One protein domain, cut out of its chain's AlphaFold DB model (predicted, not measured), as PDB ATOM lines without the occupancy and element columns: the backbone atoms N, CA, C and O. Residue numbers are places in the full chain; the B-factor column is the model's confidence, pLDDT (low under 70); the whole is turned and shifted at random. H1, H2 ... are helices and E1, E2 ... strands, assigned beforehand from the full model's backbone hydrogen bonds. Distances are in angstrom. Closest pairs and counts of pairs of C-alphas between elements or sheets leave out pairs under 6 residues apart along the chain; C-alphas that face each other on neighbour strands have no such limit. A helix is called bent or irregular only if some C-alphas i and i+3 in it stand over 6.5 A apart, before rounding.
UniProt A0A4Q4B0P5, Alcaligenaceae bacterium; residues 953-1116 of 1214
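What this domain is: This is residues 953 to 1116 of the 1214 residues of a protein of Alcaligenaceae bacterium (UniProt A0A4Q4B0P5). The core is a short solenoid, a chain wound in stacked turns, with two small parallel sheets, E1 E3 E5 and E2 E4 E6, as two of its sides. H2 of the helical hairpin H1 H2 caps the end of the stack at E2, H3 packs on E1 with residues 1019 to 1023, and H5 and H6 lie at the opposite end. The printed part has 164 residues, with six named helices and six named strands in the order H1 H2 H3 E1 E2 E3 E4 H4 E5 E6 H5 H6. The class is mixed, helices and strands; the whole is compact, with a radius of gyration of the C-alphas of 15.6 A and spans of 47 by 39 by 33 A.

How they stand to each other: E1, residues 1031 to 1034, and E3, residues 1050 to 1053, are parallel, with N 1033 and O 1051 2.8 A apart. E5, residues 1072 to 1074, is parallel to E3, with N 1074 and O 1052 3.0 A apart. E1 runs on into E2, residues 1037 to 1039, at 63 degrees; E3 into E4, residues 1056 to 1058, at 85 degrees; and E5 into E6, residues 1077 to 1079, at 94 degrees. E2 and E4 are parallel, with N 1038 and O 1056 at 2.9 A, as are E4 and E6, with N 1057 and O 1077 at 2.8 A. H2, residues 984 to 1008, is on one face of sheet E2 E4 E6, two layers, and stands up from it at 54 degrees; its closest C-alphas to E2 are Ser 998 and Leu 1038, 5.0 A. H1, residues 958 to 975, touches H2 at Leu 972 and Ser 993, C-alphas 5.9 A apart, at a shallow tilt of 21 degrees, opposite ways. H3, residues 1012 to 1023, is on sheet E1 E3 E5; the C-alphas of Phe 1023 and Ile 1033 are 5.2 A apart. H5, residues 1089 to 1092, touches H6, residues 1106 to 1116, at the C-alphas of Gly 1092 and Lys 1113, 4.4 A. H4, residues 1061 to 1065, is close to H6 but not clearly touching, with the C-alphas of Ala 1064 and Val 1108 6.5 A apart. In H2, H3 and H6 every O i to N i+4 pair is within hydrogen-bond range; H1 has 12 of 14, H4 0 of 1 but 2 of 2 O i to N i+3 pairs, and H5 is too short for an i+4 pair.

Where its parts are: H2 spans 36.5 A, H1 25.1 A, H3 16.3 A and H6 15.7 A. H1 begins at C-alpha 958 (13.368, 35.609, -16.564), has a kink of 37 degrees near residue 968 and is only just irregular, C-alphas 967 and 970 being 6.9 A apart. H6 ends at C-alpha 1116 (20.747, -5.574, -6.596).

The domain as a whole: The C-alphas of Gln 956 and Ser 1114 are the two farthest apart, 47.4 A. The printed part has no cut; the link H5 to H6, 13 residues, is long. The mean pLDDT of the printed part is 86.4; residues 980, 1026 to 1030 and 1083 to 1085 are under 70.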
ATOM      1  N   TYR A 953       3.877  35.838 -14.713       95.12
ATOM      2  CA  TYR A 953       4.506  37.154 -14.588       95.12
ATOM      3  C   TYR A 953       6.018  37.066 -14.829       95.12
ATOM      4  O   TYR A 953       6.568  37.749 -15.695       95.12
ATOM      5  N   TYR A 954       6.700  36.156 -14.127       95.94
ATOM      6  CA  TYR A 954       8.148  36.014 -14.273       95.94
ATOM      7  C   TYR A 954       8.599  35.265 -15.532       95.94
ATOM      8  O   TYR A 954       9.753  35.423 -15.933       95.94
ATOM      9  N   ALA A 955       7.720  34.533 -16.225       94.38
ATOM     10  CA  ALA A 955       8.030  33.988 -17.550       94.38
ATOM     11  C   ALA A 955       8.360  35.096 -18.571       94.38
ATOM     12  O   ALA A 955       9.121  34.856 -19.507       94.38
ATOM     13  N   GLN A 956       7.851  36.316 -18.350       92.00
ATOM     14  CA  GLN A 956       8.164  37.519 -19.133       92.00
ATOM     15  C   GLN A 956       9.402  38.287 -18.614       92.00
ATOM     16  O   GLN A 956       9.878  39.199 -19.282       92.00
ATOM     17  N   GLN A 957       9.931  37.943 -17.431       93.44
ATOM     18  CA  GLN A 957      11.016  38.660 -16.738       93.44
ATOM     19  C   GLN A 957      12.080  37.693 -16.175       93.44
ATOM     20  O   GLN A 957      12.502  37.798 -15.021       93.44
ATOM     21  N   GLN A 958      12.515  36.729 -16.994       93.12
ATOM     22  CA  GLN A 958      13.368  35.609 -16.564       93.12
ATOM     23  C   GLN A 958      14.715  36.043 -15.959       93.12
ATOM     24  O   GLN A 958      15.131  35.483 -14.944       93.12
ATOM     25  N   ASP A 959      15.379  37.057 -16.528       92.12
ATOM     26  CA  ASP A 959      16.654  37.568 -15.998       92.12
ATOM     27  C   ASP A 959      16.478  38.230 -14.623       92.12
ATOM     28  O   ASP A 959      17.251  37.970 -13.700       92.12
ATOM     29  N   ARG A 960      15.398  39.004 -14.437       93.38
ATOM     30  CA  ARG A 960      15.054  39.591 -13.135       93.38
ATOM     31  C   ARG A 960      14.771  38.505 -12.099       93.38
ATOM     32  O   ARG A 960      15.253  38.604 -10.974       93.38
ATOM     33  N   LEU A 961      14.026  37.460 -12.473       94.19
ATOM     34  CA  LEU A 961      13.766  36.329 -11.580       94.19
ATOM     35  C   LEU A 961      15.067  35.626 -11.178       94.19
ATOM     36  O   LEU A 961      15.246  35.304 -10.008       94.19
ATOM     37  N   LYS A 962      15.993  35.416 -12.119       92.69
ATOM     38  CA  LYS A 962      17.309  34.828 -11.839       92.69
ATOM     39  C   LYS A 962      18.095  35.654 -10.815       92.69
ATOM     40  O   LYS A 962      18.630  35.081  -9.867       92.69
ATOM     41  N   ASP A 963      18.124  36.977 -10.961       92.56
ATOM     42  CA  ASP A 963      18.785  37.873 -10.003       92.56
ATOM     43  C   ASP A 963      18.129  37.833  -8.615       92.56
ATOM     44  O   ASP A 963      18.831  37.829  -7.602       92.56
ATOM     45  N   ILE A 964      16.793  37.781  -8.555       93.75
ATOM     46  CA  ILE A 964      16.021  37.626  -7.310       93.75
ATOM     47  C   ILE A 964      16.374  36.295  -6.629       93.75
ATOM     48  O   ILE A 964      16.708  36.279  -5.445       93.75
ATOM     49  N   VAL A 965      16.375  35.187  -7.377       93.44
ATOM     50  CA  VAL A 965      16.726  33.846  -6.882       93.44
ATOM     51  C   VAL A 965      18.134  33.830  -6.289       93.44
ATOM     52  O   VAL A 965      18.302  33.405  -5.149       93.44
ATOM     53  N   VAL A 966      19.135  34.348  -7.008       91.44
ATOM     54  CA  VAL A 966      20.533  34.384  -6.535       91.44
ATOM     55  C   VAL A 966      20.696  35.231  -5.264       91.44
ATOM     56  O   VAL A 966      21.477  34.862  -4.388       91.44
ATOM     57  N   LYS A 967      19.950  36.336  -5.126       90.88
ATOM     58  CA  LYS A 967      20.003  37.212  -3.938       90.88
ATOM     59  C   LYS A 967      19.282  36.630  -2.720       90.88
ATOM     60  O   LYS A 967      19.765  36.793  -1.602       90.88
ATOM     61  N   LEU A 968      18.136  35.976  -2.917       91.19
ATOM     62  CA  LEU A 968      17.279  35.503  -1.823       91.19
ATOM     63  C   LEU A 968      17.649  34.116  -1.294       91.19
ATOM     64  O   LEU A 968      17.476  33.860  -0.100       91.19
ATOM     65  N   MET A 969      18.164  33.226  -2.151       91.31
ATOM     66  CA  MET A 969      18.451  31.836  -1.775       91.31
ATOM     67  C   MET A 969      19.368  31.704  -0.543       91.31
ATOM     68  O   MET A 969      19.040  30.900   0.330       91.31
ATOM     69  N   PRO A 970      20.457  32.491  -0.386       89.81
ATOM     70  CA  PRO A 970      21.317  32.401   0.797       89.81
ATOM     71  C   PRO A 970      20.596  32.761   2.103       89.81
ATOM     72  O   PRO A 970      20.818  32.112   3.125       89.81
ATOM     73  N   SER A 971      19.710  33.762   2.072       89.12
ATOM     74  CA  SER A 971      18.942  34.209   3.240       89.12
ATOM     75  C   SER A 971      17.899  33.172   3.656       89.12
ATOM     76  O   SER A 971      17.805  32.838   4.836       89.12
ATOM     77  N   LEU A 972      17.174  32.598   2.688       90.00
ATOM     78  CA  LEU A 972      16.226  31.507   2.936       90.00
ATOM     79  C   LEU A 972      16.950  30.258   3.467       90.00
ATOM     80  O   LEU A 972      16.563  29.730   4.505       90.00
ATOM     81  N   ARG A 973      18.066  29.852   2.842       89.88
ATOM     82  CA  ARG A 973      18.931  28.745   3.296       89.88
ATOM     83  C   ARG A 973      19.527  28.970   4.691       89.88
ATOM     84  O   ARG A 973      19.832  28.000   5.377       89.88
ATOM     85  N   HIS A 974      19.726  30.216   5.128       87.81
ATOM     86  CA  HIS A 974      20.119  30.501   6.510       87.81
ATOM     87  C   HIS A 974      18.936  30.340   7.475       87.81
ATOM     88  O   HIS A 974      19.093  29.737   8.535       87.81
ATOM     89  N   ALA A 975      17.750  30.825   7.092       87.81
ATOM     90  CA  ALA A 975      16.529  30.748   7.894       87.81
ATOM     91  C   ALA A 975      15.985  29.316   8.086       87.81
ATOM     92  O   ALA A 975      15.215  29.085   9.014       87.81
ATOM     93  N   THR A 976      16.392  28.346   7.257       87.19
ATOM     94  CA  THR A 976      16.045  26.924   7.437       87.19
ATOM     95  C   THR A 976      16.980  26.155   8.379       87.19
ATOM     96  O   THR A 976      16.674  25.012   8.729       87.19
ATOM     97  N   LYS A 977      18.114  26.732   8.815       83.94
ATOM     98  CA  LYS A 977      19.089  26.015   9.659       83.94
ATOM     99  C   LYS A 977      18.594  25.856  11.095       83.94
ATOM    100  O   LYS A 977      18.315  26.839  11.778       83.94
ATOM    101  N   ARG A 978      18.565  24.603  11.558       78.38
ATOM    102  CA  ARG A 978      18.203  24.241  12.933       78.38
ATOM    103  C   ARG A 978      19.365  24.404  13.915       78.38
ATOM    104  O   ARG A 978      20.529  24.274  13.536       78.38
ATOM    105  N   ARG A 979      19.028  24.679  15.176       71.19
ATOM    106  CA  ARG A 979      19.933  24.861  16.326       71.19
ATOM    107  C   ARG A 979      19.697  23.834  17.441       71.19
ATOM    108  O   ARG A 979      20.634  23.540  18.178       71.19
ATOM    109  N   GLY A 980      18.512  23.220  17.500       63.69
ATOM    110  CA  GLY A 980      18.157  22.147  18.438       63.69
ATOM    111  C   GLY A 980      17.445  22.612  19.715       63.69
ATOM    112  O   GLY A 980      17.008  21.771  20.498       63.69
ATOM    113  N   ASP A 981      17.322  23.923  19.919       73.12
ATOM    114  CA  ASP A 981      16.700  24.594  21.065       73.12
ATOM    115  C   ASP A 981      15.458  25.433  20.684       73.12
ATOM    116  O   ASP A 981      14.991  26.257  21.470       73.12
ATOM    117  N   GLU A 982      14.901  25.226  19.486       80.69
ATOM    118  CA  GLU A 982      13.862  26.084  18.912       80.69
ATOM    119  C   GLU A 982      12.509  26.027  19.634       80.69
ATOM    120  O   GLU A 982      11.936  24.968  19.911       80.69
ATOM    121  N   THR A 983      11.909  27.203  19.817       80.44
ATOM    122  CA  THR A 983      10.506  27.339  20.215       80.44
ATOM    123  C   THR A 983       9.550  26.909  19.091       80.44
ATOM    124  O   THR A 983       9.880  26.961  17.905       80.44
ATOM    125  N   ASN A 984       8.297  26.568  19.428       71.75
ATOM    126  CA  ASN A 984       7.272  26.224  18.424       71.75
ATOM    127  C   ASN A 984       7.093  27.310  17.338       71.75
ATOM    128  O   ASN A 984       6.862  26.980  16.177       71.75
ATOM    129  N   GLY A 985       7.225  28.595  17.695       74.06
ATOM    130  CA  GLY A 985       7.145  29.701  16.734       74.06
ATOM    131  C   GLY A 985       8.367  29.802  15.814       74.06
ATOM    132  O   GLY A 985       8.251  30.267  14.683       74.06
ATOM    133  N   GLU A 986       9.540  29.344  16.255       79.31
ATOM    134  CA  GLU A 986      10.736  29.240  15.410       79.31
ATOM    135  C   GLU A 986      10.644  28.048  14.462       79.31
ATOM    136  O   GLU A 986      10.929  28.202  13.277       79.31
ATOM    137  N   LEU A 987      10.134  26.905  14.930       77.62
ATOM    138  CA  LEU A 987       9.854  25.746  14.076       77.62
ATOM    139  C   LEU A 987       8.859  26.088  12.953       77.62
ATOM    140  O   LEU A 987       9.085  25.708  11.804       77.62
ATOM    141  N   GLN A 988       7.811  26.869  13.245       79.62
ATOM    142  CA  GLN A 988       6.886  27.387  12.226       79.62
ATOM    143  C   GLN A 988       7.579  28.314  11.211       79.62
ATOM    144  O   GLN A 988       7.330  28.203  10.011       79.62
ATOM    145  N   ARG A 989       8.485  29.198  11.656       83.69
ATOM    146  CA  ARG A 989       9.274  30.061  10.753       83.69
ATOM    147  C   ARG A 989      10.239  29.266   9.866       83.69
ATOM    148  O   ARG A 989      10.401  29.609   8.693       83.69
ATOM    149  N   ILE A 990      10.855  28.213  10.403       85.25
ATOM    150  CA  ILE A 990      11.753  27.308   9.672       85.25
ATOM    151  C   ILE A 990      10.980  26.531   8.596       85.25
ATOM    152  O   ILE A 990      11.441  26.462   7.455       85.25
ATOM    153  N   ASP A 991       9.792  26.001   8.908       85.44
ATOM    154  CA  ASP A 991       8.932  25.329   7.919       85.44
ATOM    155  C   ASP A 991       8.462  26.299   6.824       85.44
ATOM    156  O   ASP A 991       8.632  26.020   5.636       85.44
ATOM    157  N   ALA A 992       7.988  27.493   7.201       87.88
ATOM    158  CA  ALA A 992       7.591  28.528   6.248       87.88
ATOM    159  C   ALA A 992       8.748  28.927   5.312       87.88
ATOM    160  O   ALA A 992       8.570  28.960   4.097       87.88
ATOM    161  N   SER A 993       9.956  29.138   5.847       90.94
ATOM    162  CA  SER A 993      11.152  29.439   5.043       90.94
ATOM    163  C   SER A 993      11.523  28.289   4.098       90.94
ATOM    164  O   SER A 993      11.906  28.524   2.952       90.94
ATOM    165  N   SER A 994      11.349  27.040   4.542       89.44
ATOM    166  CA  SER A 994      11.616  25.841   3.737       89.44
ATOM    167  C   SER A 994      10.622  25.697   2.576       89.44
ATOM    168  O   SER A 994      11.026  25.466   1.432       89.44
ATOM    169  N   ARG A 995       9.324  25.912   2.837       91.56
ATOM    170  CA  ARG A 995       8.261  25.929   1.817       91.56
ATOM    171  C   ARG A 995       8.410  27.106   0.851       91.56
ATOM    172  O   ARG A 995       8.238  26.915  -0.351       91.56
ATOM    173  N   ALA A 996       8.777  28.291   1.340       92.88
ATOM    174  CA  ALA A 996       9.030  29.476   0.518       92.88
ATOM    175  C   ALA A 996      10.229  29.282  -0.426       92.88
ATOM    176  O   ALA A 996      10.165  29.646  -1.600       92.88
ATOM    177  N   MET A 997      11.299  28.635   0.051       93.62
ATOM    178  CA  MET A 997      12.439  28.257  -0.786       93.62
ATOM    179  C   MET A 997      12.027  27.277  -1.895       93.62
ATOM    180  O   MET A 997      12.364  27.488  -3.060       93.62
ATOM    181  N   SER A 998      11.220  26.264  -1.563       94.19
ATOM    182  CA  SER A 998      10.643  25.341  -2.547       94.19
ATOM    183  C   SER A 998       9.754  26.058  -3.578       94.19
ATOM    184  O   SER A 998       9.904  25.819  -4.778       94.19
ATOM    185  N   ALA A 999       8.883  26.982  -3.148       93.75
ATOM    186  CA  ALA A 999       8.056  27.790  -4.050       93.75
ATOM    187  C   ALA A 999       8.912  28.590  -5.038       93.75
ATOM    188  O   ALA A 999       8.666  28.553  -6.244       93.75
ATOM    189  N   LEU A1000       9.957  29.264  -4.546       94.25
ATOM    190  CA  LEU A1000      10.861  30.063  -5.372       94.25
ATOM    191  C   LEU A1000      11.595  29.201  -6.416       94.25
ATOM    192  O   LEU A1000      11.703  29.606  -7.574       94.25
ATOM    193  N   ILE A1001      12.025  27.986  -6.050       94.50
ATOM    194  CA  ILE A1001      12.618  27.019  -6.991       94.50
ATOM    195  C   ILE A1001      11.587  26.566  -8.039       94.50
ATOM    196  O   ILE A1001      11.917  26.523  -9.227       94.50
ATOM    197  N   LYS A1002      10.334  26.273  -7.654       92.50
ATOM    198  CA  LYS A1002       9.268  25.905  -8.608       92.50
ATOM    199  C   LYS A1002       8.932  27.046  -9.568       92.50
ATOM    200  O   LYS A1002       8.801  26.796 -10.766       92.50
ATOM    201  N   ILE A1003       8.837  28.286  -9.078       93.75
ATOM    202  CA  ILE A1003       8.591  29.478  -9.907       93.75
ATOM    203  C   ILE A1003       9.753  29.660 -10.893       93.75
ATOM    204  O   ILE A1003       9.515  29.811 -12.088       93.75
ATOM    205  N   TYR A1004      11.004  29.548 -10.431       93.69
ATOM    206  CA  TYR A1004      12.206  29.636 -11.270       93.69
ATOM    207  C   TYR A1004      12.281  28.549 -12.345       93.69
ATOM    208  O   TYR A1004      12.508  28.846 -13.520       93.69
ATOM    209  N   SER A1005      12.020  27.295 -11.973       93.00
ATOM    210  CA  SER A1005      11.966  26.173 -12.910       93.00
ATOM    211  C   SER A1005      10.837  26.341 -13.932       93.00
ATOM    212  O   SER A1005      11.051  26.142 -15.127       93.00
ATOM    213  N   GLY A1006       9.637  26.711 -13.473       90.69
ATOM    214  CA  GLY A1006       8.429  26.809 -14.289       90.69
ATOM    215  C   GLY A1006       8.427  27.999 -15.247       90.69
ATOM    216  O   GLY A1006       8.077  27.830 -16.411       90.69
ATOM    217  N   ALA A1007       8.863  29.178 -14.796       91.88
ATOM    218  CA  ALA A1007       8.914  30.395 -15.610       91.88
ATOM    219  C   ALA A1007       9.941  30.310 -16.756       91.88
ATOM    220  O   ALA A1007       9.762  30.950 -17.791       91.88
ATOM    221  N   ILE A1008      11.001  29.512 -16.583       91.00
ATOM    222  CA  ILE A1008      12.071  29.306 -17.578       91.00
ATOM    223  C   ILE A1008      11.863  28.008 -18.389       91.00
ATOM    224  O   ILE A1008      12.536  27.788 -19.398       91.00
ATOM    225  N   GLY A1009      10.937  27.133 -17.975       88.12
ATOM    226  CA  GLY A1009      10.692  25.840 -18.623       88.12
ATOM    227  C   GLY A1009      11.854  24.851 -18.457       88.12
ATOM    228  O   GLY A1009      12.279  24.215 -19.423       88.12
ATOM    229  N   MET A1010      12.430  24.745 -17.256       89.56
ATOM    230  CA  MET A1010      13.556  23.838 -17.003       89.56
ATOM    231  C   MET A1010      13.112  22.376 -16.887       89.56
ATOM    232  O   MET A1010      12.298  22.025 -16.036       89.56
ATOM    233  N   GLY A1011      13.716  21.504 -17.698       85.88
ATOM    234  CA  GLY A1011      13.668  20.056 -17.486       85.88
ATOM    235  C   GLY A1011      14.636  19.581 -16.392       85.88
ATOM    236  O   GLY A1011      15.553  20.306 -16.003       85.88
ATOM    237  N   SER A1012      14.456  18.326 -15.961       88.62
ATOM    238  CA  SER A1012      15.253  17.592 -14.951       88.62
ATOM    239  C   SER A1012      16.753  17.939 -14.929       88.62
ATOM    240  O   SER A1012      17.268  18.393 -13.905       88.62
ATOM    241  N   GLN A1013      17.449  17.775 -16.061       90.00
ATOM    242  CA  GLN A1013      18.894  17.997 -16.148       90.00
ATOM    243  C   GLN A1013      19.269  19.453 -15.825       90.00
ATOM    244  O   GLN A1013      20.075  19.703 -14.933       90.00
ATOM    245  N   ARG A1014      18.638  20.416 -16.510       91.62
ATOM    246  CA  ARG A1014      18.925  21.851 -16.354       91.62
ATOM    247  C   ARG A1014      18.582  22.352 -14.948       91.62
ATOM    248  O   ARG A1014      19.270  23.229 -14.434       91.62
ATOM    249  N   LEU A1015      17.542  21.793 -14.320       92.81
ATOM    250  CA  LEU A1015      17.216  22.089 -12.926       92.81
ATOM    251  C   LEU A1015      18.281  21.526 -11.971       92.81
ATOM    252  O   LEU A1015      18.731  22.250 -11.089       92.81
ATOM    253  N   SER A1016      18.735  20.286 -12.180       92.62
ATOM    254  CA  SER A1016      19.795  19.661 -11.368       92.62
ATOM    255  C   SER A1016      21.095  20.474 -11.419       92.62
ATOM    256  O   SER A1016      21.656  20.810 -10.378       92.62
ATOM    257  N   GLU A1017      21.523  20.879 -12.620       90.50
ATOM    258  CA  GLU A1017      22.690  21.747 -12.835       90.50
ATOM    259  C   GLU A1017      22.563  23.083 -12.074       90.50
ATOM    260  O   GLU A1017      23.502  23.504 -11.397       90.50
ATOM    261  N   ARG A1018      21.390  23.734 -12.113       90.50
ATOM    262  CA  ARG A1018      21.156  25.005 -11.399       90.50
ATOM    263  C   ARG A1018      21.047  24.853  -9.885       90.50
ATOM    264  O   ARG A1018      21.496  25.744  -9.172       90.50
ATOM    265  N   LEU A1019      20.484  23.757  -9.379       91.06
ATOM    266  CA  LEU A1019      20.456  23.491  -7.938       91.06
ATOM    267  C   LEU A1019      21.870  23.261  -7.394       91.06
ATOM    268  O   LEU A1019      22.203  23.796  -6.341       91.06
ATOM    269  N   VAL A1020      22.726  22.558  -8.140       87.62
ATOM    270  CA  VAL A1020      24.151  22.422  -7.804       87.62
ATOM    271  C   VAL A1020      24.840  23.786  -7.715       87.62
ATOM    272  O   VAL A1020      25.531  24.044  -6.734       87.62
ATOM    273  N   GLU A1021      24.644  24.677  -8.691       87.00
ATOM    274  CA  GLU A1021      25.233  26.026  -8.659       87.00
ATOM    275  C   GLU A1021      24.736  26.874  -7.473       87.00
ATOM    276  O   GLU A1021      25.530  27.569  -6.843       87.00
ATOM    277  N   LEU A1022      23.433  26.830  -7.167       89.25
ATOM    278  CA  LEU A1022      22.807  27.660  -6.124       89.25
ATOM    279  C   LEU A1022      23.102  27.177  -4.694       89.25
ATOM    280  O   LEU A1022      23.128  27.987  -3.767       89.25
ATOM    281  N   PHE A1023      23.305  25.871  -4.506       89.94
ATOM    282  CA  PHE A1023      23.465  25.245  -3.189       89.94
ATOM    283  C   PHE A1023      24.868  24.677  -2.935       89.94
ATOM    284  O   PHE A1023      25.077  24.025  -1.910       89.94
ATOM    285  N   ALA A1024      25.827  24.956  -3.825       85.38
ATOM    286  CA  ALA A1024      27.217  24.533  -3.690       85.38
ATOM    287  C   ALA A1024      27.789  24.834  -2.291       85.38
ATOM    288  O   ALA A1024      27.596  25.923  -1.738       85.38
ATOM    289  N   ASP A1025      28.526  23.871  -1.740       73.12
ATOM    290  CA  ASP A1025      29.326  24.044  -0.528       73.12
ATOM    291  C   ASP A1025      30.773  23.595  -0.771       73.12
ATOM    292  O   ASP A1025      31.030  22.471  -1.203       73.12
ATOM    293  N   GLY A1026      31.714  24.503  -0.495       64.06
ATOM    294  CA  GLY A1026      33.157  24.281  -0.602       64.06
ATOM    295  C   GLY A1026      33.803  23.708   0.664       64.06
ATOM    296  O   GLY A1026      35.018  23.532   0.682       64.06
ATOM    297  N   SER A1027      33.030  23.441   1.723       63.41
ATOM    298  CA  SER A1027      33.523  22.838   2.970       63.41
ATOM    299  C   SER A1027      33.879  21.348   2.828       63.41
ATOM    300  O   SER A1027      34.727  20.834   3.561       63.41
ATOM    301  N   PHE A1028      33.272  20.655   1.861       58.53
ATOM    302  CA  PHE A1028      33.522  19.244   1.579       58.53
ATOM    303  C   PHE A1028      34.690  19.065   0.600       58.53
ATOM    304  O   PHE A1028      34.817  19.791  -0.383       58.53
ATOM    305  N   ALA A1029      35.505  18.026   0.808       48.88
ATOM    306  CA  ALA A1029      36.553  17.608  -0.128       48.88
ATOM    307  C   ALA A1029      35.957  16.885  -1.361       48.88
ATOM    308  O   ALA A1029      36.216  15.708  -1.604       48.88
ATOM    309  N   GLY A1030      35.104  17.581  -2.112       55.66
ATOM    310  CA  GLY A1030      34.314  17.049  -3.221       55.66
ATOM    311  C   GLY A1030      33.270  18.061  -3.700       55.66
ATOM    312  O   GLY A1030      33.351  19.244  -3.382       55.66
ATOM    313  N   LYS A1031      32.272  17.609  -4.468       77.88
ATOM    314  CA  LYS A1031      31.145  18.467  -4.860       77.88
ATOM    315  C   LYS A1031      30.058  18.421  -3.772       77.88
ATOM    316  O   LYS A1031      29.358  17.416  -3.653       77.88
ATOM    317  N   GLY A1032      29.940  19.471  -2.961       85.56
ATOM    318  CA  GLY A1032      28.950  19.569  -1.880       85.56
ATOM    319  C   GLY A1032      27.669  20.311  -2.277       85.56
ATOM    320  O   GLY A1032      27.722  21.254  -3.063       85.56
ATOM    321  N   ILE A1033      26.539  19.902  -1.699       91.81
ATOM    322  CA  ILE A1033      25.244  20.598  -1.678       91.81
ATOM    323  C   ILE A1033      24.832  20.707  -0.200       91.81
ATOM    324  O   ILE A1033      24.777  19.689   0.490       91.81
ATOM    325  N   ASP A1034      24.532  21.903   0.303       90.50
ATOM    326  CA  ASP A1034      24.077  22.114   1.693       90.50
ATOM    327  C   ASP A1034      22.779  22.932   1.736       90.50
ATOM    328  O   ASP A1034      22.626  23.905   1.000       90.50
ATOM    329  N   GLY A1035      21.856  22.561   2.626       90.56
ATOM    330  CA  GLY A1035      20.658  23.347   2.936       90.56
ATOM    331  C   GLY A1035      19.558  23.359   1.867       90.56
ATOM    332  O   GLY A1035      18.720  24.259   1.881       90.56
ATOM    333  N   LEU A1036      19.536  22.400   0.936       94.19
ATOM    334  CA  LEU A1036      18.498  22.299  -0.096       94.19
ATOM    335  C   LEU A1036      17.170  21.823   0.517       94.19
ATOM    336  O   LEU A1036      17.123  20.776   1.151       94.19
ATOM    337  N   CYS A1037      16.076  22.558   0.304       94.25
ATOM    338  CA  CYS A1037      14.739  22.151   0.750       94.25
ATOM    339  C   CYS A1037      13.767  22.101  -0.434       94.25
ATOM    340  O   CYS A1037      13.543  23.118  -1.091       94.25
ATOM    341  N   LEU A1038      13.186  20.927  -0.686       93.25
ATOM    342  CA  LEU A1038      12.220  20.665  -1.753       93.25
ATOM    343  C   LEU A1038      10.944  20.071  -1.142       93.25
ATOM    344  O   LEU A1038      10.999  19.025  -0.497       93.25
ATOM    345  N   PHE A1039       9.814  20.753  -1.339       90.25
ATOM    346  CA  PHE A1039       8.508  20.398  -0.777       90.25
ATOM    347  C   PHE A1039       7.465  20.239  -1.893       90.25
ATOM    348  O   PHE A1039       7.181  21.196  -2.623       90.25
ATOM    349  N   GLY A1040       6.858  19.060  -2.003       84.69
ATOM    350  CA  GLY A1040       5.966  18.663  -3.096       84.69
ATOM    351  C   GLY A1040       6.723  18.195  -4.344       84.69
ATOM    352  O   GLY A1040       7.949  18.112  -4.358       84.69
ATOM    353  N   GLU A1041       5.992  17.914  -5.423       85.44
ATOM    354  CA  GLU A1041       6.569  17.304  -6.627       85.44
ATOM    355  C   GLU A1041       7.572  18.186  -7.395       85.44
ATOM    356  O   GLU A1041       7.351  19.375  -7.640       85.44
ATOM    357  N   PHE A1042       8.643  17.536  -7.861       89.56
ATOM    358  CA  PHE A1042       9.679  18.056  -8.759       89.56
ATOM    359  C   PHE A1042       9.987  17.012  -9.855       89.56
ATOM    360  O   PHE A1042       9.635  15.838  -9.714       89.56
ATOM    361  N   PRO A1043      10.624  17.382 -10.983       90.19
ATOM    362  CA  PRO A1043      11.160  16.389 -11.912       90.19
ATOM    363  C   PRO A1043      12.358  15.670 -11.275       90.19
ATOM    364  O   PRO A1043      13.174  16.322 -10.630       90.19
ATOM    365  N   ALA A1044      12.492  14.357 -11.505       90.81
ATOM    366  CA  ALA A1044      13.600  13.546 -10.990       90.81
ATOM    367  C   ALA A1044      14.965  14.213 -11.247       90.81
ATOM    368  O   ALA A1044      15.239  14.649 -12.367       90.81
ATOM    369  N   LEU A1045      15.806  14.312 -10.218       93.44
ATOM    370  CA  LEU A1045      17.062  15.070 -10.240       93.44
ATOM    371  C   LEU A1045      18.284  14.148 -10.371       93.44
ATOM    372  O   LEU A1045      18.174  12.925 -10.268       93.44
ATOM    373  N   ASP A1046      19.461  14.733 -10.592       92.38
ATOM    374  CA  ASP A1046      20.741  14.020 -10.553       92.38
ATOM    375  C   ASP A1046      21.646  14.586  -9.448       92.38
ATOM    376  O   ASP A1046      22.100  15.728  -9.515       92.38
ATOM    377  N   PHE A1047      21.897  13.767  -8.426       92.56
ATOM    378  CA  PHE A1047      22.801  14.033  -7.304       92.56
ATOM    379  C   PHE A1047      24.069  13.157  -7.367       92.56
ATOM    380  O   PHE A1047      24.808  13.053  -6.387       92.56
ATOM    381  N   SER A1048      24.336  12.486  -8.495       90.69
ATOM    382  CA  SER A1048      25.421  11.502  -8.610       90.69
ATOM    383  C   SER A1048      26.802  12.115  -8.345       90.69
ATOM    384  O   SER A1048      27.217  13.078  -8.992       90.69
ATOM    385  N   GLY A1049      27.536  11.536  -7.393       88.06
ATOM    386  CA  GLY A1049      28.856  12.004  -6.962       88.06
ATOM    387  C   GLY A1049      28.857  13.274  -6.099       88.06
ATOM    388  O   GLY A1049      29.927  13.854  -5.908       88.06
ATOM    389  N   PHE A1050      27.701  13.718  -5.591       91.19
ATOM    390  CA  PHE A1050      27.599  14.848  -4.660       91.19
ATOM    391  C   PHE A1050      27.428  14.388  -3.207       91.19
ATOM    392  O   PHE A1050      26.807  13.363  -2.926       91.19
ATOM    393  N   THR A1051      27.943  15.187  -2.268       92.62
ATOM    394  CA  THR A1051      27.549  15.098  -0.853       92.62
ATOM    395  C   THR A1051      26.434  16.103  -0.595       92.62
ATOM    396  O   THR A1051      26.664  17.304  -0.688       92.62
ATOM    397  N   VAL A1052      25.235  15.617  -0.294       93.50
ATOM    398  CA  VAL A1052      24.055  16.412   0.057       93.50
ATOM    399  C   VAL A1052      23.943  16.471   1.579       93.50
ATOM    400  O   VAL A1052      24.011  15.440   2.248       93.50
ATOM    401  N   SER A1053      23.788  17.668   2.138       92.19
ATOM    402  CA  SER A1053      23.807  17.878   3.587       92.19
ATOM    403  C   SER A1053      22.761  18.875   4.082       92.19
ATOM    404  O   SER A1053      22.329  19.750   3.327       92.19
ATOM    405  N   ASN A1054      22.303  18.718   5.329       89.44
ATOM    406  CA  ASN A1054      21.317  19.593   5.996       89.44
ATOM    407  C   ASN A1054      20.071  19.894   5.134       89.44
ATOM    408  O   ASN A1054      19.538  21.003   5.147       89.44
ATOM    409  N   SER A1055      19.660  18.928   4.309       92.81
ATOM    410  CA  SER A1055      18.685  19.121   3.228       92.81
ATOM    411  C   SER A1055      17.380  18.380   3.520       92.81
ATOM    412  O   SER A1055      17.405  17.276   4.060       92.81
ATOM    413  N   THR A1056      16.243  18.967   3.153       92.81
ATOM    414  CA  THR A1056      14.909  18.403   3.408       92.81
ATOM    415  C   THR A1056      14.191  18.100   2.102       92.81
ATOM    416  O   THR A1056      14.039  18.972   1.249       92.81
ATOM    417  N   PHE A1057      13.704  16.873   1.970       93.44
ATOM    418  CA  PHE A1057      12.850  16.425   0.881       93.44
ATOM    419  C   PHE A1057      11.525  15.971   1.493       93.44
ATOM    420  O   PHE A1057      11.507  15.068   2.329       93.44
ATOM    421  N   SER A1058      10.427  16.623   1.119       88.38
ATOM    422  CA  SER A1058       9.097  16.326   1.654       88.38
ATOM    423  C   SER A1058       8.063  16.306   0.531       88.38
ATOM    424  O   SER A1058       8.140  17.127  -0.380       88.38
ATOM    425  N   GLU A1059       7.131  15.351   0.555       86.50
ATOM    426  CA  GLU A1059       6.071  15.174  -0.459       86.50
ATOM    427  C   GLU A1059       6.602  15.052  -1.913       86.50
ATOM    428  O   GLU A1059       5.901  15.356  -2.877       86.50
ATOM    429  N   TYR A1060       7.860  14.629  -2.088       89.19
ATOM    430  CA  TYR A1060       8.536  14.537  -3.388       89.19
ATOM    431  C   TYR A1060       8.704  13.064  -3.797       89.19
ATOM    432  O   TYR A1060       9.756  12.456  -3.595       89.19
ATOM    433  N   LYS A1061       7.658  12.475  -4.382       85.75
ATOM    434  CA  LYS A1061       7.555  11.046  -4.734       85.75
ATOM    435  C   LYS A1061       8.479  10.666  -5.893       85.75
ATOM    436  O   LYS A1061       9.079   9.588  -5.896       85.75
ATOM    437  N   LYS A1062       8.669  11.569  -6.864       89.12
ATOM    438  CA  LYS A1062       9.642  11.400  -7.966       89.12
ATOM    439  C   LYS A1062      11.110  11.387  -7.510       89.12
ATOM    440  O   LYS A1062      11.980  11.034  -8.310       89.12
ATOM    441  N   LEU A1063      11.412  11.661  -6.235       91.62
ATOM    442  CA  LEU A1063      12.761  11.509  -5.686       91.62
ATOM    443  C   LEU A1063      13.288  10.074  -5.842       91.62
ATOM    444  O   LEU A1063      14.448   9.902  -6.198       91.62
ATOM    445  N   ALA A1064      12.438   9.051  -5.695       88.50
ATOM    446  CA  ALA A1064      12.818   7.641  -5.877       88.50
ATOM    447  C   ALA A1064      13.283   7.282  -7.310       88.50
ATOM    448  O   ALA A1064      13.860   6.217  -7.532       88.50
ATOM    449  N   GLN A1065      13.043   8.174  -8.278       89.94
ATOM    450  CA  GLN A1065      13.457   8.067  -9.682       89.94
ATOM    451  C   GLN A1065      14.705   8.920  -9.992       89.94
ATOM    452  O   GLN A1065      15.168   8.951 -11.131       89.94
ATOM    453  N   SER A1066      15.222   9.653  -9.000       91.94
ATOM    454  CA  SER A1066      16.416  10.495  -9.125       91.94
ATOM    455  C   SER A1066      17.688   9.648  -9.127       91.94
ATOM    456  O   SER A1066      17.737   8.573  -8.531       91.94
ATOM    457  N   LYS A1067      18.746  10.142  -9.767       91.38
ATOM    458  CA  LYS A1067      20.043   9.458  -9.804       91.38
ATOM    459  C   LYS A1067      20.895   9.877  -8.615       91.38
ATOM    460  O   LYS A1067      21.066  11.066  -8.358       91.38
ATOM    461  N   VAL A1068      21.452   8.901  -7.906       92.00
ATOM    462  CA  VAL A1068      22.274   9.110  -6.703       92.00
ATOM    463  C   VAL A1068      23.561   8.275  -6.741       92.00
ATOM    464  O   VAL A1068      24.082   7.837  -5.717       92.00
ATOM    465  N   GLY A1069      24.097   8.020  -7.941       87.81
ATOM    466  CA  GLY A1069      25.267   7.163  -8.140       87.81
ATOM    467  C   GLY A1069      26.503   7.705  -7.422       87.81
ATOM    468  O   GLY A1069      27.068   8.710  -7.843       87.81
ATOM    469  N   GLY A1070      26.925   7.050  -6.335       85.19
ATOM    470  CA  GLY A1070      28.034   7.526  -5.500       85.19
ATOM    471  C   GLY A1070      27.733   8.821  -4.734       85.19
ATOM    472  O   GLY A1070      28.665   9.535  -4.377       85.19
ATOM    473  N   ALA A1071      26.456   9.152  -4.527       92.19
ATOM    474  CA  ALA A1071      26.049  10.262  -3.673       92.19
ATOM    475  C   ALA A1071      26.135   9.888  -2.183       92.19
ATOM    476  O   ALA A1071      26.007   8.713  -1.819       92.19
ATOM    477  N   LYS A1072      26.296  10.902  -1.327       93.56
ATOM    478  CA  LYS A1072      26.264  10.780   0.137       93.56
ATOM    479  C   LYS A1072      25.263  11.767   0.733       93.56
ATOM    480  O   LYS A1072      25.298  12.936   0.371       93.56
ATOM    481  N   PHE A1073      24.424  11.324   1.665       93.81
ATOM    482  CA  PHE A1073      23.446  12.151   2.378       93.81
ATOM    483  C   PHE A1073      23.792  12.235   3.873       93.81
ATOM    484  O   PHE A1073      24.097  11.209   4.486       93.81
ATOM    485  N   ILE A1074      23.766  13.442   4.455       92.19
ATOM    486  CA  ILE A1074      24.147  13.715   5.858       92.19
ATOM    487  C   ILE A1074      23.206  14.768   6.466       92.19
ATOM    488  O   ILE A1074      22.973  15.802   5.849       92.19
ATOM    489  N   TYR A1075      22.662  14.557   7.668       90.38
ATOM    490  CA  TYR A1075      21.646  15.446   8.268       90.38
ATOM    491  C   TYR A1075      20.452  15.736   7.330       90.38
ATOM    492  O   TYR A1075      19.868  16.822   7.356       90.38
ATOM    493  N   CYS A1076      20.103  14.788   6.454       92.75
ATOM    494  CA  CYS A1076      19.004  14.943   5.503       92.75
ATOM    495  C   CYS A1076      17.688  14.396   6.062       92.75
ATOM    496  O   CYS A1076      17.668  13.344   6.697       92.75
ATOM    497  N   THR A1077      16.578  15.078   5.786       92.31
ATOM    498  CA  THR A1077      15.225  14.610   6.132       92.31
ATOM    499  C   THR A1077      14.477  14.205   4.867       92.31
ATOM    500  O   THR A1077      14.476  14.955   3.893       92.31
ATOM    501  N   PHE A1078      13.836  13.038   4.899       92.81
ATOM    502  CA  PHE A1078      12.992  12.487   3.844       92.81
ATOM    503  C   PHE A1078      11.625  12.141   4.445       92.81
ATOM    504  O   PHE A1078      11.548  11.325   5.367       92.81
ATOM    505  N   ASP A1079      10.559  12.760   3.940       85.50
ATOM    506  CA  ASP A1079       9.189  12.572   4.431       85.50
ATOM    507  C   ASP A1079       8.191  12.476   3.268       85.50
ATOM    508  O   ASP A1079       8.070  13.399   2.465       85.50
ATOM    509  N   LYS A1080       7.459  11.363   3.161       84.31
ATOM    510  CA  LYS A1080       6.458  11.113   2.101       84.31
ATOM    511  C   LYS A1080       7.071  11.191   0.696       84.31
ATOM    512  O   LYS A1080       6.471  11.706  -0.248       84.31
ATOM    513  N   CYS A1081       8.289  10.668   0.563       85.19
ATOM    514  CA  CYS A1081       9.041  10.617  -0.691       85.19
ATOM    515  C   CYS A1081       8.831   9.308  -1.482       85.19
ATOM    516  O   CYS A1081       9.536   9.073  -2.465       85.19
ATOM    517  N   TYR A1082       7.896   8.438  -1.077       79.94
ATOM    518  CA  TYR A1082       7.622   7.168  -1.747       79.94
ATOM    519  C   TYR A1082       6.140   6.760  -1.744       79.94
ATOM    520  O   TYR A1082       5.542   6.510  -0.702       79.94
ATOM    521  N   ASP A1083       5.583   6.576  -2.945       64.31
ATOM    522  CA  ASP A1083       4.159   6.261  -3.173       64.31
ATOM    523  C   ASP A1083       3.943   4.935  -3.932       64.31
ATOM    524  O   ASP A1083       2.934   4.723  -4.593       64.31
ATOM    525  N   SER A1084       4.925   4.028  -3.849       58.19
ATOM    526  CA  SER A1084       5.054   2.796  -4.648       58.19
ATOM    527  C   SER A1084       5.244   3.023  -6.162       58.19
ATOM    528  O   SER A1084       4.492   3.726  -6.826       58.19
ATOM    529  N   GLY A1085       6.299   2.440  -6.742       63.66
ATOM    530  CA  GLY A1085       6.601   2.640  -8.162       63.66
ATOM    531  C   GLY A1085       8.039   2.306  -8.553       63.66
ATOM    532  O   GLY A1085       8.714   1.511  -7.898       63.66
ATOM    533  N   PHE A1086       8.510   2.916  -9.645       73.19
ATOM    534  CA  PHE A1086       9.899   2.785 -10.085       73.19
ATOM    535  C   PHE A1086      10.859   3.357  -9.031       73.19
ATOM    536  O   PHE A1086      10.694   4.481  -8.563       73.19
ATOM    537  N   VAL A1087      11.876   2.562  -8.701       82.88
ATOM    538  CA  VAL A1087      12.973   2.893  -7.787       82.88
ATOM    539  C   VAL A1087      14.269   2.685  -8.552       82.88
ATOM    540  O   VAL A1087      14.499   1.564  -9.027       82.88
ATOM    541  N   ASP A1088      15.082   3.736  -8.654       86.62
ATOM    542  CA  ASP A1088      16.404   3.691  -9.279       86.62
ATOM    543  C   ASP A1088      17.390   2.859  -8.434       86.62
ATOM    544  O   ASP A1088      17.417   2.931  -7.203       86.62
ATOM    545  N   GLU A1089      18.207   2.034  -9.087       84.44
ATOM    546  CA  GLU A1089      19.117   1.106  -8.405       84.44
ATOM    547  C   GLU A1089      20.295   1.811  -7.718       84.44
ATOM    548  O   GLU A1089      20.892   1.255  -6.791       84.44
ATOM    549  N   SER A1090      20.626   3.045  -8.114       86.88
ATOM    550  CA  SER A1090      21.713   3.804  -7.491       86.88
ATOM    551  C   SER A1090      21.460   4.087  -6.006       86.88
ATOM    552  O   SER A1090      22.423   4.109  -5.236       86.88
ATOM    553  N   PHE A1091      20.197   4.156  -5.561       89.56
ATOM    554  CA  PHE A1091      19.830   4.249  -4.138       89.56
ATOM    555  C   PHE A1091      20.331   3.072  -3.294       89.56
ATOM    556  O   PHE A1091      20.565   3.232  -2.098       89.56
ATOM    557  N   GLY A1092      20.554   1.900  -3.897       82.69
ATOM    558  CA  GLY A1092      21.119   0.746  -3.198       82.69
ATOM    559  C   GLY A1092      22.624   0.868  -2.930       82.69
ATOM    560  O   GLY A1092      23.155   0.125  -2.104       82.69
ATOM    561  N   ARG A1093      23.305   1.805  -3.610       84.19
ATOM    562  CA  ARG A1093      24.756   2.058  -3.529       84.19
ATOM    563  C   ARG A1093      25.116   3.448  -2.984       84.19
ATOM    564  O   ARG A1093      26.293   3.693  -2.741       84.19
ATOM    565  N   ALA A1094      24.142   4.342  -2.827       88.62
ATOM    566  CA  ALA A1094      24.326   5.644  -2.195       88.62
ATOM    567  C   ALA A1094      24.537   5.503  -0.677       88.62
ATOM    568  O   ALA A1094      24.011   4.586  -0.040       88.62
ATOM    569  N   GLU A1095      25.308   6.419  -0.099       91.12
ATOM    570  CA  GLU A1095      25.584   6.447   1.336       91.12
ATOM    571  C   GLU A1095      24.570   7.351   2.051       91.12
ATOM    572  O   GLU A1095      24.378   8.505   1.671       91.12
ATOM    573  N   PHE A1096      23.939   6.842   3.107       92.31
ATOM    574  CA  PHE A1096      23.054   7.608   3.984       92.31
ATOM    575  C   PHE A1096      23.613   7.525   5.400       92.31
ATOM    576  O   PHE A1096      23.708   6.434   5.967       92.31
ATOM    577  N   ASP A1097      24.019   8.667   5.944       91.50
ATOM    578  CA  ASP A1097      24.549   8.762   7.300       91.50
ATOM    579  C   ASP A1097      23.446   8.546   8.358       91.50
ATOM    580  O   ASP A1097      22.271   8.825   8.108       91.50
ATOM    581  N   GLN A1098      23.821   8.086   9.558       81.50
ATOM    582  CA  GLN A1098      22.892   7.839  10.675       81.50
ATOM    583  C   GLN A1098      22.142   9.100  11.139       81.50
ATOM    584  O   GLN A1098      21.087   8.997  11.758       81.50
ATOM    585  N   THR A1099      22.666  10.282  10.818       86.25
ATOM    586  CA  THR A1099      22.021  11.583  11.047       86.25
ATOM    587  C   THR A1099      20.824  11.862  10.128       86.25
ATOM    588  O   THR A1099      20.126  12.855  10.332       86.25
ATOM    589  N   CYS A1100      20.568  11.027   9.112       87.12
ATOM    590  CA  CYS A1100      19.431  11.201   8.211       87.12
ATOM    591  C   CYS A1100      18.123  10.640   8.792       87.12
ATOM    592  O   CYS A1100      18.051   9.486   9.216       87.12
ATOM    593  N   VAL A1101      17.044  11.416   8.698       88.75
ATOM    594  CA  VAL A1101      15.678  10.967   9.001       88.75
ATOM    595  C   VAL A1101      15.066  10.418   7.714       88.75
ATOM    596  O   VAL A1101      14.695  11.184   6.832       88.75
ATOM    597  N   LEU A1102      14.997   9.090   7.580       84.00
ATOM    598  CA  LEU A1102      14.654   8.424   6.310       84.00
ATOM    599  C   LEU A1102      13.153   8.172   6.074       84.00
ATOM    600  O   LEU A1102      12.805   7.732   4.982       84.00
ATOM    601  N   GLY A1103      12.287   8.384   7.070       81.62
ATOM    602  CA  GLY A1103      10.828   8.267   6.931       81.62
ATOM    603  C   GLY A1103      10.345   7.004   6.198       81.62
ATOM    604  O   GLY A1103      10.768   5.880   6.479       81.62
ATOM    605  N   ASP A1104       9.455   7.198   5.226       78.06
ATOM    606  CA  ASP A1104       8.998   6.180   4.275       78.06
ATOM    607  C   ASP A1104      10.061   5.816   3.220       78.06
ATOM    608  O   ASP A1104      10.089   4.681   2.731       78.06
ATOM    609  N   PHE A1105      10.971   6.744   2.919       84.44
ATOM    610  CA  PHE A1105      12.056   6.604   1.945       84.44
ATOM    611  C   PHE A1105      13.066   5.501   2.300       84.44
ATOM    612  O   PHE A1105      13.713   4.937   1.416       84.44
ATOM    613  N   GLY A1106      13.129   5.070   3.565       84.19
ATOM    614  CA  GLY A1106      13.840   3.846   3.957       84.19
ATOM    615  C   GLY A1106      13.404   2.607   3.152       84.19
ATOM    616  O   GLY A1106      14.232   1.753   2.828       84.19
ATOM    617  N   LYS A1107      12.132   2.539   2.724       82.19
ATOM    618  CA  LYS A1107      11.627   1.479   1.830       82.19
ATOM    619  C   LYS A1107      12.252   1.545   0.433       82.19
ATOM    620  O   LYS A1107      12.483   0.492  -0.158       82.19
ATOM    621  N   VAL A1108      12.554   2.738  -0.087       82.38
ATOM    622  CA  VAL A1108      13.208   2.941  -1.396       82.38
ATOM    623  C   VAL A1108      14.612   2.351  -1.369       82.38
ATOM    624  O   VAL A1108      14.953   1.541  -2.227       82.38
ATOM    625  N   ILE A1109      15.387   2.664  -0.328       84.38
ATOM    626  CA  ILE A1109      16.753   2.155  -0.142       84.38
ATOM    627  C   ILE A1109      16.750   0.624  -0.012       84.38
ATOM    628  O   ILE A1109      17.532  -0.054  -0.680       84.38
ATOM    629  N   LEU A1110      15.844   0.057   0.796       79.81
ATOM    630  CA  LEU A1110      15.693  -1.399   0.930       79.81
ATOM    631  C   LEU A1110      15.261  -2.069  -0.385       79.81
ATOM    632  O   LEU A1110      15.804  -3.113  -0.740       79.81
ATOM    633  N   THR A1111      14.341  -1.460  -1.138       79.94
ATOM    634  CA  THR A1111      13.897  -1.964  -2.452       79.94
ATOM    635  C   THR A1111      15.024  -1.915  -3.486       79.94
ATOM    636  O   THR A1111      15.184  -2.845  -4.272       79.94
ATOM    637  N   ALA A1112      15.838  -0.857  -3.491       81.31
ATOM    638  CA  ALA A1112      16.991  -0.753  -4.382       81.31
ATOM    639  C   ALA A1112      18.069  -1.800  -4.046       81.31
ATOM    640  O   ALA A1112      18.603  -2.439  -4.952       81.31
ATOM    641  N   LYS A1113      18.347  -2.038  -2.754       78.50
ATOM    642  CA  LYS A1113      19.266  -3.101  -2.310       78.50
ATOM    643  C   LYS A1113      18.759  -4.489  -2.704       78.50
ATOM    644  O   LYS A1113      19.494  -5.231  -3.347       78.50
ATOM    645  N   SER A1114      17.487  -4.802  -2.445       73.62
ATOM    646  CA  SER A1114      16.926  -6.112  -2.796       73.62
ATOM    647  C   SER A1114      16.913  -6.377  -4.307       73.62
ATOM    648  O   SER A1114      17.169  -7.506  -4.718       73.62
ATOM    649  N   LYS A1115      16.714  -5.355  -5.155       70.94
ATOM    650  CA  LYS A1115      16.893  -5.479  -6.616       70.94
ATOM    651  C   LYS A1115      18.327  -5.849  -7.009       70.94
ATOM    652  O   LYS A1115      18.509  -6.693  -7.888       70.94
ATOM    653  N   ILE A1116      19.332  -5.248  -6.364       70.19
ATOM    654  CA  ILE A1116      20.747  -5.574  -6.596       70.19
ATOM    655  C   ILE A1116      21.027  -7.020  -6.162       70.19
ATOM    656  O   ILE A1116      21.608  -7.780  -6.934       70.19
TER     657      ILE A1116